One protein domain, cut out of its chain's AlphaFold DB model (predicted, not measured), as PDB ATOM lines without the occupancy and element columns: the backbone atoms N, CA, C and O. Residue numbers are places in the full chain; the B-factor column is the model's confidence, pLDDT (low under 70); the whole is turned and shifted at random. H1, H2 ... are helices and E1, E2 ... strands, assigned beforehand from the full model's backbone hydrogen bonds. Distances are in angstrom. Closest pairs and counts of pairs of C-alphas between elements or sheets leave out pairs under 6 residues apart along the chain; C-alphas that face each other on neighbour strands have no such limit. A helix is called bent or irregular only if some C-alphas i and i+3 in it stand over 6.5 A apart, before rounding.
ATOM      1  N   ALA A  51      34.668 -17.465  17.207       94.56
ATOM      2  CA  ALA A  51      33.887 -16.533  16.398       94.56
ATOM      3  C   ALA A  51      33.332 -15.360  17.222       94.56
ATOM      4  O   ALA A  51      33.440 -14.213  16.785       94.56
ATOM      5  N   ILE A  52      32.818 -15.618  18.432       93.56
ATOM      6  CA  ILE A  52      32.405 -14.578  19.390       93.56
ATOM      7  C   ILE A  52      33.582 -13.644  19.702       93.56
ATOM      8  O   ILE A  52      33.445 -12.421  19.606       93.56
ATOM      9  N   ASN A  53      34.758 -14.191  20.022       93.06
ATOM     10  CA  ASN A  53      35.952 -13.398  20.325       93.06
ATOM     11  C   ASN A  53      36.433 -12.558  19.130       93.06
ATOM     12  O   ASN A  53      36.970 -11.473  19.337       93.06
ATOM     13  N   ILE A  54      36.238 -13.025  17.890       92.50
ATOM     14  CA  ILE A  54      36.539 -12.249  16.678       92.50
ATOM     15  C   ILE A  54      35.558 -11.077  16.534       92.50
ATOM     16  O   ILE A  54      36.004  -9.936  16.417       92.50
ATOM     17  N   VAL A  55      34.242 -11.324  16.574       89.75
ATOM     18  CA  VAL A  55      33.236 -10.276  16.299       89.75
ATOM     19  C   VAL A  55      33.123  -9.235  17.421       89.75
ATOM     20  O   VAL A  55      32.812  -8.078  17.151       89.75
ATOM     21  N   THR A  56      33.415  -9.610  18.671       88.06
ATOM     22  CA  THR A  56      33.339  -8.705  19.837       88.06
ATOM     23  C   THR A  56      34.637  -7.943  20.132       88.06
ATOM     24  O   THR A  56      34.628  -7.039  20.969       88.06
ATOM     25  N   LYS A  57      35.744  -8.260  19.441       76.75
ATOM     26  CA  LYS A  57      37.108  -7.796  19.764       76.75
ATOM     27  C   LYS A  57      37.262  -6.281  19.922       76.75
ATOM     28  O   LYS A  57      38.017  -5.832  20.782       76.75
ATOM     29  N   ASP A  58      36.533  -5.517  19.113       61.88
ATOM     30  CA  ASP A  58      36.609  -4.053  19.055       61.88
ATOM     31  C   ASP A  58      35.451  -3.363  19.813       61.88
ATOM     32  O   ASP A  58      35.137  -2.201  19.563       61.88
ATOM     33  N   GLY A  59      34.771  -4.080  20.719       54.25
ATOM     34  CA  GLY A  59      33.590  -3.584  21.443       54.25
ATOM     35  C   GLY A  59      32.291  -3.621  20.628       54.25
ATOM     36  O   GLY A  59      31.258  -3.144  21.089       54.25
ATOM     37  N   ASN A  60      32.315  -4.218  19.433       56.25
ATOM     38  CA  ASN A  60      31.171  -4.330  18.524       56.25
ATOM     39  C   ASN A  60      30.210  -5.483  18.903       56.25
ATOM     40  O   ASN A  60      29.738  -6.230  18.051       56.25
ATOM     41  N   SER A  61      29.956  -5.675  20.202       54.97
ATOM     42  CA  SER A  61      29.128  -6.772  20.724       54.97
ATOM     43  C   SER A  61      27.623  -6.501  20.674       54.97
ATOM     44  O   SER A  61      26.841  -7.439  20.781       54.97
ATOM     45  N   GLU A  62      27.204  -5.238  20.550       57.25
ATOM     46  CA  GLU A  62      25.786  -4.852  20.649       57.25
ATOM     47  C   GLU A  62      25.007  -4.994  19.329       57.25
ATOM     48  O   GLU A  62      23.782  -5.053  19.361       57.25
ATOM     49  N   ASN A  63      25.695  -5.102  18.184       71.12
ATOM     50  CA  ASN A  63      25.079  -5.202  16.855       71.12
ATOM     51  C   ASN A  63      25.641  -6.395  16.063       71.12
ATOM     52  O   ASN A  63      26.358  -6.241  15.074       71.12
ATOM     53  N   ILE A  64      25.326  -7.606  16.523       86.12
ATOM     54  CA  ILE A  64      25.557  -8.845  15.774       86.12
ATOM     55  C   ILE A  64      24.194  -9.276  15.197       86.12
ATOM     56  O   ILE A  64      23.263  -9.486  15.973       86.12
ATOM     57  N   PRO A  65      24.036  -9.439  13.868       89.69
ATOM     58  CA  PRO A  65      22.739  -9.743  13.236       89.69
ATOM     59  C   PRO A  65      22.269 -11.200  13.427       89.69
ATOM     60  O   PRO A  65      21.256 -11.613  12.854       89.69
ATOM     61  N   PHE A  66      23.005 -11.990  14.211       91.06
ATOM     62  CA  PHE A  66      22.786 -13.414  14.450       91.06
ATOM     63  C   PHE A  66      22.817 -13.706  15.958       91.06
ATOM     64  O   PHE A  66      23.591 -13.067  16.676       91.06
ATOM     65  N   PRO A  67      22.040 -14.689  16.451       91.81
ATOM     66  CA  PRO A  67      22.210 -15.239  17.791       91.81
ATOM     67  C   PRO A  67      23.652 -15.710  18.017       91.81
ATOM     68  O   PRO A  67      24.291 -16.233  17.099       91.81
ATOM     69  N   LEU A  68      24.176 -15.531  19.232       91.44
ATOM     70  CA  LEU A  68      25.579 -15.835  19.536       91.44
ATOM     71  C   LEU A  68      25.895 -17.321  19.345       91.44
ATOM     72  O   LEU A  68      26.978 -17.656  18.882       91.44
ATOM     73  N   GLU A  69      24.935 -18.200  19.628       91.94
ATOM     74  CA  GLU A  69      25.008 -19.649  19.432       91.94
ATOM     75  C   GLU A  69      25.161 -20.078  17.960       91.94
ATOM     76  O   GLU A  69      25.647 -21.175  17.696       91.94
ATOM     77  N   ASN A  70      24.804 -19.212  17.004       93.69
ATOM     78  CA  ASN A  70      24.916 -19.487  15.568       93.69
ATOM     79  C   ASN A  70      26.285 -19.092  14.986       93.69
ATOM     80  O   ASN A  70      26.586 -19.451  13.843       93.69
ATOM     81  N   LEU A  71      27.102 -18.335  15.731       94.56
ATOM     82  CA  LEU A  71      28.425 -17.882  15.295       94.56
ATOM     83  C   LEU A  71      29.417 -19.048  15.226       94.56
ATOM     84  O   LEU A  71      29.422 -19.929  16.086       94.56
ATOM     85  N   THR A  72      30.285 -19.051  14.215       95.19
ATOM     86  CA  THR A  72      31.280 -20.113  14.029       95.19
ATOM     87  C   THR A  72      32.461 -19.686  13.158       95.19
ATOM     88  O   THR A  72      32.324 -18.858  12.260       95.19
ATOM     89  N   THR A  73      33.624 -20.279  13.395       94.81
ATOM     90  CA  THR A  73      34.765 -20.309  12.468       94.81
ATOM     91  C   THR A  73      34.770 -21.562  11.575       94.81
ATOM     92  O   THR A  73      35.474 -21.580  10.564       94.81
ATOM     93  N   GLU A  74      33.940 -22.574  11.866       90.69
ATOM     94  CA  GLU A  74      33.763 -23.773  11.040       90.69
ATOM     95  C   GLU A  74      33.113 -23.425   9.696       90.69
ATOM     96  O   GLU A  74      31.945 -23.036   9.598       90.69
ATOM     97  N   GLN A  75      33.886 -23.615   8.631       79.81
ATOM     98  CA  GLN A  75      33.385 -23.638   7.264       79.81
ATOM     99  C   GLN A  75      32.966 -25.066   6.888       79.81
ATOM    100  O   GLN A  75      33.618 -26.029   7.302       79.81
ATOM    101  N   ALA A  87      37.748 -15.746 -13.500       84.19
ATOM    102  CA  ALA A  87      37.487 -14.320 -13.633       84.19
ATOM    103  C   ALA A  87      36.817 -13.803 -12.349       84.19
ATOM    104  O   ALA A  87      36.218 -14.582 -11.612       84.19
ATOM    105  N   LEU A  88      36.895 -12.495 -12.087       89.94
ATOM    106  CA  LEU A  88      36.174 -11.915 -10.953       89.94
ATOM    107  C   LEU A  88      34.661 -12.111 -11.125       89.94
ATOM    108  O   LEU A  88      34.116 -11.779 -12.182       89.94
ATOM    109  N   LYS A  89      33.983 -12.577 -10.071       89.56
ATOM    110  CA  LYS A  89      32.519 -12.602  -9.996       89.56
ATOM    111  C   LYS A  89      31.961 -11.192 -10.161       89.56
ATOM    112  O   LYS A  89      32.396 -10.244  -9.501       89.56
ATOM    113  N   VAL A  90      30.976 -11.080 -11.048       91.69
ATOM    114  CA  VAL A  90      30.203  -9.858 -11.270       91.69
ATOM    115  C   VAL A  90      28.863 -10.006 -10.564       91.69
ATOM    116  O   VAL A  90      28.078 -10.895 -10.881       91.69
ATOM    117  N   TYR A  91      28.611  -9.113  -9.618       93.06
ATOM    118  CA  TYR A  91      27.389  -9.025  -8.833       93.06
ATOM    119  C   TYR A  91      26.480  -7.926  -9.364       93.06
ATOM    120  O   TYR A  91      26.946  -6.941  -9.949       93.06
ATOM    121  N   ARG A  92      25.178  -8.068  -9.106       93.12
ATOM    122  CA  ARG A  92      24.182  -7.071  -9.478       93.12
ATOM    123  C   ARG A  92      23.812  -6.190  -8.285       93.12
ATOM    124  O   ARG A  92      23.220  -6.649  -7.318       93.12
ATOM    125  N   ALA A  93      24.073  -4.891  -8.385       93.81
ATOM    126  CA  ALA A  93      23.513  -3.917  -7.455       93.81
ATOM    127  C   ALA A  93      21.991  -3.816  -7.640       93.81
ATOM    128  O   ALA A  93      21.509  -3.542  -8.745       93.81
ATOM    129  N   ASN A  94      21.230  -4.008  -6.562       95.25
ATOM    130  CA  ASN A  94      19.770  -3.881  -6.573       95.25
ATOM    131  C   ASN A  94      19.280  -2.559  -5.961       95.25
ATOM    132  O   ASN A  94      18.207  -2.095  -6.333       95.25
ATOM    133  N   ASP A  95      20.049  -1.963  -5.046       95.94
ATOM    134  CA  ASP A  95      19.772  -0.659  -4.424       95.94
ATOM    135  C   ASP A  95      21.098   0.048  -4.083       95.94
ATOM    136  O   ASP A  95      22.128  -0.612  -3.907       95.94
ATOM    137  N   TYR A  96      21.076   1.379  -3.996       95.31
ATOM    138  CA  TYR A  96      22.245   2.220  -3.719       95.31
ATOM    139  C   TYR A  96      21.843   3.445  -2.905       95.31
ATOM    140  O   TYR A  96      21.054   4.269  -3.376       95.31
ATOM    141  N   LYS A  97      22.369   3.567  -1.683       95.75
ATOM    142  CA  LYS A  97      21.987   4.623  -0.736       95.75
ATOM    143  C   LYS A  97      23.176   5.107   0.075       95.75
ATOM    144  O   LYS A  97      24.131   4.368   0.296       95.75
ATOM    145  N   GLU A  98      23.101   6.351   0.529       96.56
ATOM    146  CA  GLU A  98      23.994   6.871   1.557       96.56
ATOM    147  C   GLU A  98      23.430   6.498   2.932       96.56
ATOM    148  O   GLU A  98      22.297   6.850   3.255       96.56
ATOM    149  N   MET A  99      24.204   5.750   3.716       93.62
ATOM    150  CA  MET A  99      23.837   5.258   5.043       93.62
ATOM    151  C   MET A  99      25.068   5.352   5.949       93.62
ATOM    152  O   MET A  99      26.160   4.942   5.560       93.62
ATOM    153  N   TYR A 100      24.900   5.908   7.151       90.56
ATOM    154  CA  TYR A 100      25.980   6.095   8.138       90.56
ATOM    155  C   TYR A 100      27.188   6.915   7.622       90.56
ATOM    156  O   TYR A 100      28.323   6.702   8.037       90.56
ATOM    157  N   GLY A 101      26.941   7.883   6.728       92.69
ATOM    158  CA  GLY A 101      27.960   8.808   6.209       92.69
ATOM    159  C   GLY A 101      28.792   8.272   5.039       92.69
ATOM    160  O   GLY A 101      29.796   8.881   4.670       92.69
ATOM    161  N   PHE A 102      28.404   7.140   4.447       93.62
ATOM    162  CA  PHE A 102      29.007   6.633   3.219       93.62
ATOM    163  C   PHE A 102      27.990   5.924   2.325       93.62
ATOM    164  O   PHE A 102      26.925   5.488   2.757       93.62
ATOM    165  N   TYR A 103      28.324   5.815   1.041       96.06
ATOM    166  CA  TYR A 103      27.496   5.117   0.066       96.06
ATOM    167  C   TYR A 103      27.647   3.604   0.177       96.06
ATOM    168  O   TYR A 103      28.758   3.088   0.325       96.06
ATOM    169  N   GLN A 104      26.529   2.899   0.053       97.00
ATOM    170  CA  GLN A 104      26.436   1.457   0.213       97.00
ATOM    171  C   GLN A 104      25.558   0.833  -0.874       97.00
ATOM    172  O   GLN A 104      24.585   1.434  -1.335       97.00
ATOM    173  N   TRP A 105      25.891  -0.396  -1.256       96.31
ATOM    174  CA  TRP A 105      25.128  -1.223  -2.183       96.31
ATOM    175  C   TRP A 105      24.315  -2.273  -1.433       96.31
ATOM    176  O   TRP A 105      24.802  -2.893  -0.487       96.31
ATOM    177  N   ARG A 106      23.110  -2.550  -1.934       95.81
ATOM    178  CA  ARG A 106      22.396  -3.800  -1.661       95.81
ATOM    179  C   ARG A 106      22.629  -4.772  -2.814       95.81
ATOM    180  O   ARG A 106      22.372  -4.419  -3.967       95.81
ATOM    181  N   ILE A 107      23.060  -5.987  -2.483       94.81
ATOM    182  CA  ILE A 107      23.270  -7.100  -3.418       94.81
ATOM    183  C   ILE A 107      22.515  -8.310  -2.852       94.81
ATOM    184  O   ILE A 107      22.938  -8.915  -1.870       94.81
ATOM    185  N   ASN A 108      21.358  -8.621  -3.429       94.38
ATOM    186  CA  ASN A 108      20.427  -9.654  -2.966       94.38
ATOM    187  C   ASN A 108      21.043 -11.051  -3.046       94.38
ATOM    188  O   ASN A 108      20.725 -11.903  -2.226       94.38
ATOM    189  N   GLU A 109      21.934 -11.282  -4.009       92.00
ATOM    190  CA  GLU A 109      22.616 -12.564  -4.190       92.00
ATOM    191  C   GLU A 109      23.625 -12.846  -3.061       92.00
ATOM    192  O   GLU A 109      23.981 -13.995  -2.830       92.00
ATOM    193  N   LEU A 110      24.038 -11.806  -2.321       94.31
ATOM    194  CA  LEU A 110      24.876 -11.897  -1.119       94.31
ATOM    195  C   LEU A 110      24.080 -11.776   0.186       94.31
ATOM    196  O   LEU A 110      24.587 -12.137   1.245       94.31
ATOM    197  N   VAL A 111      22.859 -11.239   0.136       94.25
ATOM    198  CA  VAL A 111      22.009 -11.004   1.312       94.25
ATOM    199  C   VAL A 111      20.566 -11.418   0.985       94.25
ATOM    200  O   VAL A 111      19.689 -10.563   0.819       94.25
ATOM    201  N   PRO A 112      20.306 -12.732   0.836       91.12
ATOM    202  CA  PRO A 112      19.019 -13.238   0.350       91.12
ATOM    203  C   PRO A 112      17.880 -13.052   1.361       91.12
ATOM    204  O   PRO A 112      16.719 -12.917   0.976       91.12
ATOM    205  N   VAL A 113      18.207 -13.017   2.656       91.19
ATOM    206  CA  VAL A 113      17.280 -12.817   3.778       91.19
ATOM    207  C   VAL A 113      17.898 -11.863   4.803       91.19
ATOM    208  O   VAL A 113      19.109 -11.675   4.818       91.19
ATOM    209  N   GLY A 114      17.075 -11.250   5.658       91.06
ATOM    210  CA  GLY A 114      17.557 -10.472   6.811       91.06
ATOM    211  C   GLY A 114      18.290  -9.158   6.505       91.06
ATOM    212  O   GLY A 114      18.872  -8.591   7.418       91.06
ATOM    213  N   PHE A 115      18.269  -8.657   5.260       93.88
ATOM    214  CA  PHE A 115      19.027  -7.460   4.873       93.88
ATOM    215  C   PHE A 115      18.732  -6.237   5.758       93.88
ATOM    216  O   PHE A 115      17.609  -5.727   5.776       93.88
ATOM    217  N   ASN A 116      19.790  -5.704   6.369       94.31
ATOM    218  CA  ASN A 116      19.833  -4.386   6.988       94.31
ATOM    219  C   ASN A 116      21.052  -3.592   6.482       94.31
ATOM    220  O   ASN A 116      22.098  -4.160   6.172       94.31
ATOM    221  N   TRP A 117      20.933  -2.262   6.426       94.62
ATOM    222  CA  TRP A 117      22.006  -1.373   5.962       94.62
ATOM    223  C   TRP A 117      23.174  -1.244   6.943       94.62
ATOM    224  O   TRP A 117      24.248  -0.826   6.529       94.62
ATOM    225  N   TYR A 118      22.976  -1.548   8.227       92.69
ATOM    226  CA  TYR A 118      24.063  -1.536   9.208       92.69
ATOM    227  C   TYR A 118      24.934  -2.795   9.084       92.69
ATOM    228  O   TYR A 118      26.154  -2.705   9.024       92.69
ATOM    229  N   ASP A 119      24.293  -3.962   8.992       92.88
ATOM    230  CA  ASP A 119      24.955  -5.264   9.101       92.88
ATOM    231  C   ASP A 119      25.429  -5.837   7.758       92.88
ATOM    232  O   ASP A 119      26.447  -6.528   7.688       92.88
ATOM    233  N   ASN A 120      24.677  -5.583   6.683       93.69
ATOM    234  CA  ASN A 120      24.847  -6.228   5.377       93.69
ATOM    235  C   ASN A 120      24.918  -5.235   4.206       93.69
ATOM    236  O   ASN A 120      24.949  -5.643   3.041       93.69
ATOM    237  N   GLY A 121      24.902  -3.930   4.480       95.75
ATOM    238  CA  GLY A 121      25.115  -2.916   3.459       95.75
ATOM    239  C   GLY A 121      26.583  -2.907   3.023       95.75
ATOM    240  O   GLY A 121      27.497  -2.816   3.839       95.75
ATOM    241  N   ILE A 122      26.832  -3.066   1.722       96.06
ATOM    242  CA  ILE A 122      28.188  -3.267   1.197       96.06
ATOM    243  C   ILE A 122      28.796  -1.900   0.854       96.06
ATOM    244  O   ILE A 122      28.295  -1.247  -0.066       96.06
ATOM    245  N   PRO A 123      29.877  -1.442   1.521       95.94
ATOM    246  CA  PRO A 123      30.415  -0.105   1.288       95.94
ATOM    247  C   PRO A 123      30.887   0.067  -0.160       95.94
ATOM    248  O   PRO A 123      31.658  -0.743  -0.680       95.94
ATOM    249  N   SER A 124      30.484   1.145  -0.833       95.75
ATOM    250  CA  SER A 124      30.794   1.321  -2.259       95.75
ATOM    251  C   SER A 124      32.299   1.377  -2.533       95.75
ATOM    252  O   SER A 124      32.761   0.918  -3.581       95.75
ATOM    253  N   SER A 125      33.082   1.827  -1.547       95.75
ATOM    254  CA  SER A 125      34.538   1.924  -1.630       95.75
ATOM    255  C   SER A 125      35.244   0.584  -1.866       95.75
ATOM    256  O   SER A 125      36.338   0.601  -2.446       95.75
ATOM    257  N   VAL A 126      34.654  -0.555  -1.465       96.69
ATOM    258  CA  VAL A 126      35.245  -1.896  -1.654       96.69
ATOM    259  C   VAL A 126      34.891  -2.539  -2.994       96.69
ATOM    260  O   VAL A 126      35.401  -3.612  -3.313       96.69
ATOM    261  N   THR A 127      34.078  -1.872  -3.810       95.75
ATOM    262  CA  THR A 127      33.636  -2.358  -5.124       95.75
ATOM    263  C   THR A 127      34.294  -1.598  -6.282       95.75
ATOM    264  O   THR A 127      34.866  -0.520  -6.107       95.75
ATOM    265  N   LYS A 128      34.231  -2.172  -7.485       93.62
ATOM    266  CA  LYS A 128      34.546  -1.533  -8.769       93.62
ATOM    267  C   LYS A 128      33.489  -1.942  -9.789       93.62
ATOM    268  O   LYS A 128      33.170  -3.125  -9.878       93.62
ATOM    269  N   GLY A 129      32.989  -1.007 -10.587       86.75
ATOM    270  CA  GLY A 129      31.963  -1.314 -11.579       86.75
ATOM    271  C   GLY A 129      31.372  -0.081 -12.247       86.75
ATOM    272  O   GLY A 129      31.824   1.039 -12.008       86.75
ATOM    273  N   PHE A 130      30.358  -0.303 -13.081       76.06
ATOM    274  CA  PHE A 130      29.582   0.749 -13.734       76.06
ATOM    275  C   PHE A 130      28.100   0.358 -13.767       76.06
ATOM    276  O   PHE A 130      27.753  -0.785 -14.074       76.06
ATOM    277  N   GLY A 131      27.217   1.309 -13.456       84.00
ATOM    278  CA  GLY A 131      25.784   1.044 -13.338       84.00
ATOM    279  C   GLY A 131      25.491  -0.004 -12.260       84.00
ATOM    280  O   GLY A 131      25.906   0.155 -11.116       84.00
ATOM    281  N   GLN A 132      24.777  -1.072 -12.629       89.06
ATOM    282  CA  GLN A 132      24.409  -2.159 -11.713       89.06
ATOM    283  C   GLN A 132      25.415  -3.323 -11.669       89.06
ATOM    284  O   GLN A 132      25.197  -4.245 -10.894       89.06
ATOM    285  N   ALA A 133      26.486  -3.323 -12.471       92.88
ATOM    286  CA  ALA A 133      27.445  -4.431 -12.521       92.88
ATOM    287  C   ALA A 133      28.685  -4.123 -11.667       92.88
ATOM    288  O   ALA A 133      29.421  -3.180 -11.970       92.88
ATOM    289  N   LEU A 134      28.918  -4.914 -10.614       94.56
ATOM    290  CA  LEU A 134      29.961  -4.693  -9.608       94.56
ATOM    291  C   LEU A 134      30.896  -5.897  -9.453       94.56
ATOM    292  O   LEU A 134      30.471  -7.041  -9.499       94.56
ATOM    293  N   THR A 135      32.167  -5.627  -9.177       95.06
ATOM    294  CA  THR A 135      33.187  -6.599  -8.751       95.06
ATOM    295  C   THR A 135      33.795  -6.136  -7.431       95.06
ATOM    296  O   THR A 135      33.849  -4.932  -7.159       95.06
ATOM    297  N   PHE A 136      34.279  -7.060  -6.602       95.50
ATOM    298  CA  PHE A 136      34.925  -6.715  -5.334       95.50
ATOM    299  C   PHE A 136      36.428  -6.459  -5.491       95.50
ATOM    300  O   PHE A 136      37.142  -7.130  -6.235       95.50
ATOM    301  N   ASN A 137      36.936  -5.474  -4.753       95.00
ATOM    302  CA  ASN A 137      38.354  -5.150  -4.698       95.00
ATOM    303  C   ASN A 137      39.017  -5.880  -3.524       95.00
ATOM    304  O   ASN A 137      39.011  -5.385  -2.397       95.00
ATOM    305  N   SER A 138      39.645  -7.025  -3.805       93.12
ATOM    306  CA  SER A 138      40.333  -7.866  -2.809       93.12
ATOM    307  C   SER A 138      41.295  -7.102  -1.881       93.12
ATOM    308  O   SER A 138      41.433  -7.465  -0.715       93.12
ATOM    309  N   GLY A 139      41.925  -6.018  -2.353       95.81
ATOM    310  CA  GLY A 139      42.841  -5.192  -1.553       95.81
ATOM    311  C   GLY A 139      42.173  -4.252  -0.539       95.81
ATOM    312  O   GLY A 139      42.878  -3.519   0.145       95.81
ATOM    313  N   LYS A 140      40.836  -4.225  -0.458       96.62
ATOM    314  CA  LYS A 140      40.059  -3.379   0.470       96.62
ATOM    315  C   LYS A 140      39.155  -4.171   1.426       96.62
ATOM    316  O   LYS A 140      38.325  -3.579   2.111       96.62
ATOM    317  N   ILE A 141      39.284  -5.496   1.423       95.50
ATOM    318  CA  ILE A 141      38.397  -6.426   2.123       95.50
ATOM    319  C   ILE A 141      39.268  -7.446   2.842       95.50
ATOM    320  O   ILE A 141      40.071  -8.130   2.203       95.50
ATOM    321  N   THR A 142      39.088  -7.585   4.144       95.62
ATOM    322  CA  THR A 142      39.752  -8.604   4.957       95.62
ATOM    323  C   THR A 142      38.721  -9.647   5.368       95.62
ATOM    324  O   THR A 142      37.667  -9.296   5.889       95.62
ATOM    325  N   ASP A 143      39.017 -10.920   5.111       95.25
ATOM    326  CA  ASP A 143      38.257 -12.034   5.683       95.25
ATOM    327  C   ASP A 143      38.562 -12.095   7.181       95.25
ATOM    328  O   ASP A 143      39.736 -12.094   7.558       95.25
ATOM    329  N   THR A 144      37.540 -12.074   8.034       95.06
ATOM    330  CA  THR A 144      37.746 -12.009   9.492       95.06
ATOM    331  C   THR A 144      38.022 -13.366  10.133       95.06
ATOM    332  O   THR A 144      38.508 -13.404  11.258       95.06
ATOM    333  N   GLY A 145      37.696 -14.474   9.459       93.62
ATOM    334  CA  GLY A 145      37.604 -15.790  10.099       93.62
ATOM    335  C   GLY A 145      36.210 -16.112  10.654       93.62
ATOM    336  O   GLY A 145      35.835 -17.283  10.674       93.62
ATOM    337  N   ALA A 146      35.423 -15.099  11.037       94.38
ATOM    338  CA  ALA A 146      34.109 -15.281  11.643       94.38
ATOM    339  C   ALA A 146      33.002 -15.487  10.602       94.38
ATOM    340  O   ALA A 146      32.886 -14.758   9.609       94.38
ATOM    341  N   GLY A 147      32.152 -16.469  10.876       94.75
ATOM    342  CA  GLY A 147      30.930 -16.762  10.153       94.75
ATOM    343  C   GLY A 147      29.740 -17.003  11.084       94.75
ATOM    344  O   GLY A 147      29.858 -16.921  12.308       94.75
ATOM    345  N   ALA A 148      28.586 -17.301  10.494       94.25
ATOM    346  CA  ALA A 148      27.381 -17.706  11.211       94.25
ATOM    347  C   ALA A 148      26.515 -18.631  10.350       94.25
ATOM    348  O   ALA A 148      26.466 -18.464   9.132       94.25
ATOM    349  N   TRP A 149      25.781 -19.555  10.970       92.56
ATOM    350  CA  TRP A 149      24.776 -20.372  10.284       92.56
ATOM    351  C   TRP A 149      23.367 -19.932  10.662       92.56
ATOM    352  O   TRP A 149      22.982 -19.993  11.825       92.56
ATOM    353  N   GLN A 150      22.574 -19.490   9.684       89.69
ATOM    354  CA  GLN A 150      21.204 -19.049   9.938       89.69
ATOM    355  C   GLN A 150      20.297 -19.244   8.720       89.69
ATOM    356  O   GLN A 150      20.620 -18.830   7.608       89.69
ATOM    357  N   TYR A 151      19.128 -19.855   8.943       85.06
ATOM    358  CA  TYR A 151      18.124 -20.162   7.910       85.06
ATOM    359  C   TYR A 151      18.663 -21.000   6.729       85.06
ATOM    360  O   TYR A 151      18.208 -20.847   5.597       85.06
ATOM    361  N   GLY A 152      19.641 -21.879   6.983       87.69
ATOM    362  CA  GLY A 152      20.320 -22.686   5.956       87.69
ATOM    363  C   GLY A 152      21.384 -21.931   5.151       87.69
ATOM    364  O   GLY A 152      22.052 -22.536   4.317       87.69
ATOM    365  N   TYR A 153      21.577 -20.635   5.410       91.56
ATOM    366  CA  TYR A 153      22.669 -19.844   4.850       91.56
ATOM    367  C   TYR A 153      23.847 -19.801   5.822       91.56
ATOM    368  O   TYR A 153      23.679 -19.501   7.006       91.56
ATOM    369  N   TYR A 154      25.042 -20.039   5.297       93.62
ATOM    370  CA  TYR A 154      26.276 -19.589   5.909       93.62
ATOM    371  C   TYR A 154      26.483 -18.110   5.593       93.62
ATOM    372  O   TYR A 154      26.247 -17.652   4.472       93.62
ATOM    373  N   TRP A 155      26.945 -17.377   6.590       94.44
ATOM    374  CA  TRP A 155      27.307 -15.971   6.527       94.44
ATOM    375  C   TRP A 155      28.776 -15.828   6.878       94.44
ATOM    376  O   TRP A 155      29.266 -16.521   7.764       94.44
ATOM    377  N   ARG A 156      29.464 -14.895   6.226       95.25
ATOM    378  CA  ARG A 156      30.865 -14.564   6.482       95.25
ATOM    379  C   ARG A 156      30.998 -13.076   6.765       95.25
ATOM    380  O   ARG A 156      30.442 -12.258   6.026       95.25
ATOM    381  N   GLN A 157      31.719 -12.726   7.827       95.38
ATOM    382  CA  GLN A 157      32.020 -11.336   8.145       95.38
ATOM    383  C   GLN A 157      33.297 -10.899   7.432       95.38
ATOM    384  O   GLN A 157      34.347 -11.545   7.526       95.38
ATOM    385  N   PHE A 158      33.224  -9.744   6.782       95.62
ATOM    386  CA  PHE A 158      34.366  -9.069   6.190       95.62
ATOM    387  C   PHE A 158      34.611  -7.732   6.878       95.62
ATOM    388  O   PHE A 158      33.668  -7.022   7.219       95.62
ATOM    389  N   SER A 159      35.882  -7.372   7.041       94.62
ATOM    390  CA  SER A 159      36.315  -6.076   7.567       94.62
ATOM    391  C   SER A 159      36.840  -5.175   6.448       94.62
ATOM    392  O   SER A 159      37.459  -5.635   5.483       94.62
ATOM    393  N   THR A 160      36.570  -3.877   6.571       94.44
ATOM    394  CA  THR A 160      36.917  -2.826   5.609       94.44
ATOM    395  C   THR A 160      37.367  -1.568   6.357       94.44
ATOM    396  O   THR A 160      37.123  -1.418   7.552       94.44
ATOM    397  N   ALA A 161      37.938  -0.593   5.645       93.25
ATOM    398  CA  ALA A 161      38.263   0.716   6.223       93.25
ATOM    399  C   ALA A 161      37.032   1.538   6.686       93.25
ATOM    400  O   ALA A 161      37.208   2.602   7.272       93.25
ATOM    401  N   GLN A 162      35.805   1.085   6.398       91.31
ATOM    402  CA  GLN A 162      34.543   1.746   6.761       91.31
ATOM    403  C   GLN A 162      33.709   0.925   7.764       91.31
ATOM    404  O   GLN A 162      32.546   1.244   7.988       91.31
ATOM    405  N   GLY A 163      34.291  -0.124   8.360       90.62
ATOM    406  CA  GLY A 163      33.605  -1.061   9.253       90.62
ATOM    407  C   GLY A 163      33.455  -2.457   8.645       90.62
ATOM    408  O   GLY A 163      34.071  -2.780   7.623       90.62
ATOM    409  N   THR A 164      32.652  -3.297   9.291       93.19
ATOM    410  CA  THR A 164      32.371  -4.674   8.861       93.19
ATOM    411  C   THR A 164      31.086  -4.778   8.046       93.19
ATOM    412  O   THR A 164      30.183  -3.968   8.219       93.19
ATOM    413  N   PHE A 165      30.972  -5.816   7.218       94.56
ATOM    414  CA  PHE A 165      29.699  -6.248   6.639       94.56
ATOM    415  C   PHE A 165      29.616  -7.777   6.598       94.56
ATOM    416  O   PHE A 165      30.637  -8.466   6.521       94.56
ATOM    417  N   TRP A 166      28.395  -8.300   6.621       95.56
ATOM    418  CA  TRP A 166      28.097  -9.723   6.515       95.56
ATOM    419  C   TRP A 166      27.504 -10.063   5.147       95.56
ATOM    420  O   TRP A 166      26.551  -9.423   4.696       95.56
ATOM    421  N   ALA A 167      28.035 -11.101   4.504       95.56
ATOM    422  CA  ALA A 167      27.544 -11.614   3.227       95.56
ATOM    423  C   ALA A 167      27.460 -13.146   3.254       95.56
ATOM    424  O   ALA A 167      28.288 -13.804   3.882       95.56
ATOM    425  N   SER A 168      26.477 -13.720   2.563       95.00
ATOM    426  CA  SER A 168      26.317 -15.167   2.436       95.00
ATOM    427  C   SER A 168      27.218 -15.718   1.331       95.00
ATOM    428  O   SER A 168      26.799 -15.907   0.194       95.00
ATOM    429  N   VAL A 169      28.482 -15.939   1.681       93.06
ATOM    430  CA  VAL A 169      29.544 -16.540   0.854       93.06
ATOM    431  C   VAL A 169      30.391 -17.442   1.742       93.06
ATOM    432  O   VAL A 169      30.497 -17.193   2.943       93.06
ATOM    433  N   TRP A 170      31.008 -18.480   1.183       91.06
ATOM    434  CA  TRP A 170      31.774 -19.436   1.995       91.06
ATOM    435  C   TRP A 170      33.068 -18.832   2.562       91.06
ATOM    436  O   TRP A 170      33.452 -19.126   3.693       91.06
ATOM    437  N   ASP A 171      33.731 -17.974   1.787       91.44
ATOM    438  CA  ASP A 171      34.981 -17.293   2.131       91.44
ATOM    439  C   ASP A 171      35.228 -16.093   1.195       91.44
ATOM    440  O   ASP A 171      34.449 -15.805   0.280       91.44
ATOM    441  N   LYS A 172      36.342 -15.382   1.396       92.75
ATOM    442  CA  LYS A 172      36.777 -14.296   0.504       92.75
ATOM    443  C   LYS A 172      37.021 -14.709  -0.954       92.75
ATOM    444  O   LYS A 172      36.828 -13.873  -1.831       92.75
ATOM    445  N   ASN A 173      37.470 -15.928  -1.244       91.31
ATOM    446  CA  ASN A 173      37.625 -16.368  -2.633       91.31
ATOM    447  C   ASN A 173      36.253 -16.543  -3.285       91.31
ATOM    448  O   ASN A 173      36.075 -16.062  -4.393       91.31
ATOM    449  N   ASP A 174      35.270 -17.108  -2.582       89.88
ATOM    450  CA  ASP A 174      33.883 -17.209  -3.050       89.88
ATOM    451  C   ASP A 174      33.207 -15.841  -3.261       89.88
ATOM    452  O   ASP A 174      32.371 -15.701  -4.152       89.88
TER     453      ASP A 174
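AT A GLANCE: This is residues 51 to 75 and 87 to 174 of the 177 residues of a protein of Carnobacterium divergens (UniProt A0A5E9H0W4). A strongly bent strand, E5, opens a three-stranded sheet that forms the inner part of this domain, with the short helix H1 and the loop of residues 57 to 75 at one end of the longest axis. Two small two-stranded hairpins, E1 with E2 and E3 with E4, lie at the opposite end, and the long link of residues 107 to 126 runs between them and the sheet. The printed part has 113 residues with one named helix and seven named strands, in the order H1 E1 E2 E3 E4 E5 E6 E7; the larger sheet runs E5 E6 E7, antiparallel, and the class is mostly strand, with under half of the residues in named elements. The whole is compact, with a radius of gyration of the C-alphas of 13.3 A, and spans 39 by 30 by 26 A.

HOW THE PARTS SIT: Start at E5, residues 142 to 150, which bends by 66 degrees at residue 145. It makes a hairpin with E6, residues 153 to 160, where N 148 and O 155 are 2.9 A apart, within hydrogen-bond range. E6 makes a hairpin with E7, residues 163 to 167, where N 158 and O 165 are 2.9 A apart, also within range; the three strands form a meander, each the antiparallel neighbour of the one before. H1, residues 51 to 56, is on this sheet at a height of 8.2 A, over E5 and only just not over E6, where 2 of its 6 C-alphas fall. It runs across the strands, at 64 degrees to E5 on the local plane, and the closest C-alphas of the two are those of Ala 51 and Ala 146, 4.9 A apart. Each O i to N i+4 pair in H1 is within hydrogen-bond range. Residues 71 to 72 pair antiparallel with 147 to 148 of E5. Look next at E1, residues 95 to 99, and E2, residues 102 to 106, an antiparallel hairpin with N 104 and O 97 within hydrogen-bond range at 2.8 A. E3, residues 127 to 130, and E4, residues 133 to 136, make another, with N 128 and O 135 within range at 2.8 A. E2 and E3 are apart.

IN THESE COORDINATES: Find C-alpha 51 at (33.887, -16.533, 16.398), where H1 begins. E5 measures 21.9 A from first to last C-alpha, starting at (39.752, -8.604, 4.957), and E6 measures 22.2 A. E7, 13.6 A long, ends at C-alpha 167, (27.544, -11.614, 3.227). E1 is 11.9 A long, E2 13.3 A, E3 10.0 A, E4 10.6 A and H1 8.6 A.

THE WHOLE: The C-alphas farthest apart, those of Glu 69 and Phe 130, are 39.2 A apart. Residues 76 to 86 are not printed, and C-alphas 75 and 87 are 23.2 A apart across this cut. The link from E2 to E3 is long, with 20 residues. The mean pLDDT of the printed part is 90.9, and residues 58 to 62 are under 70.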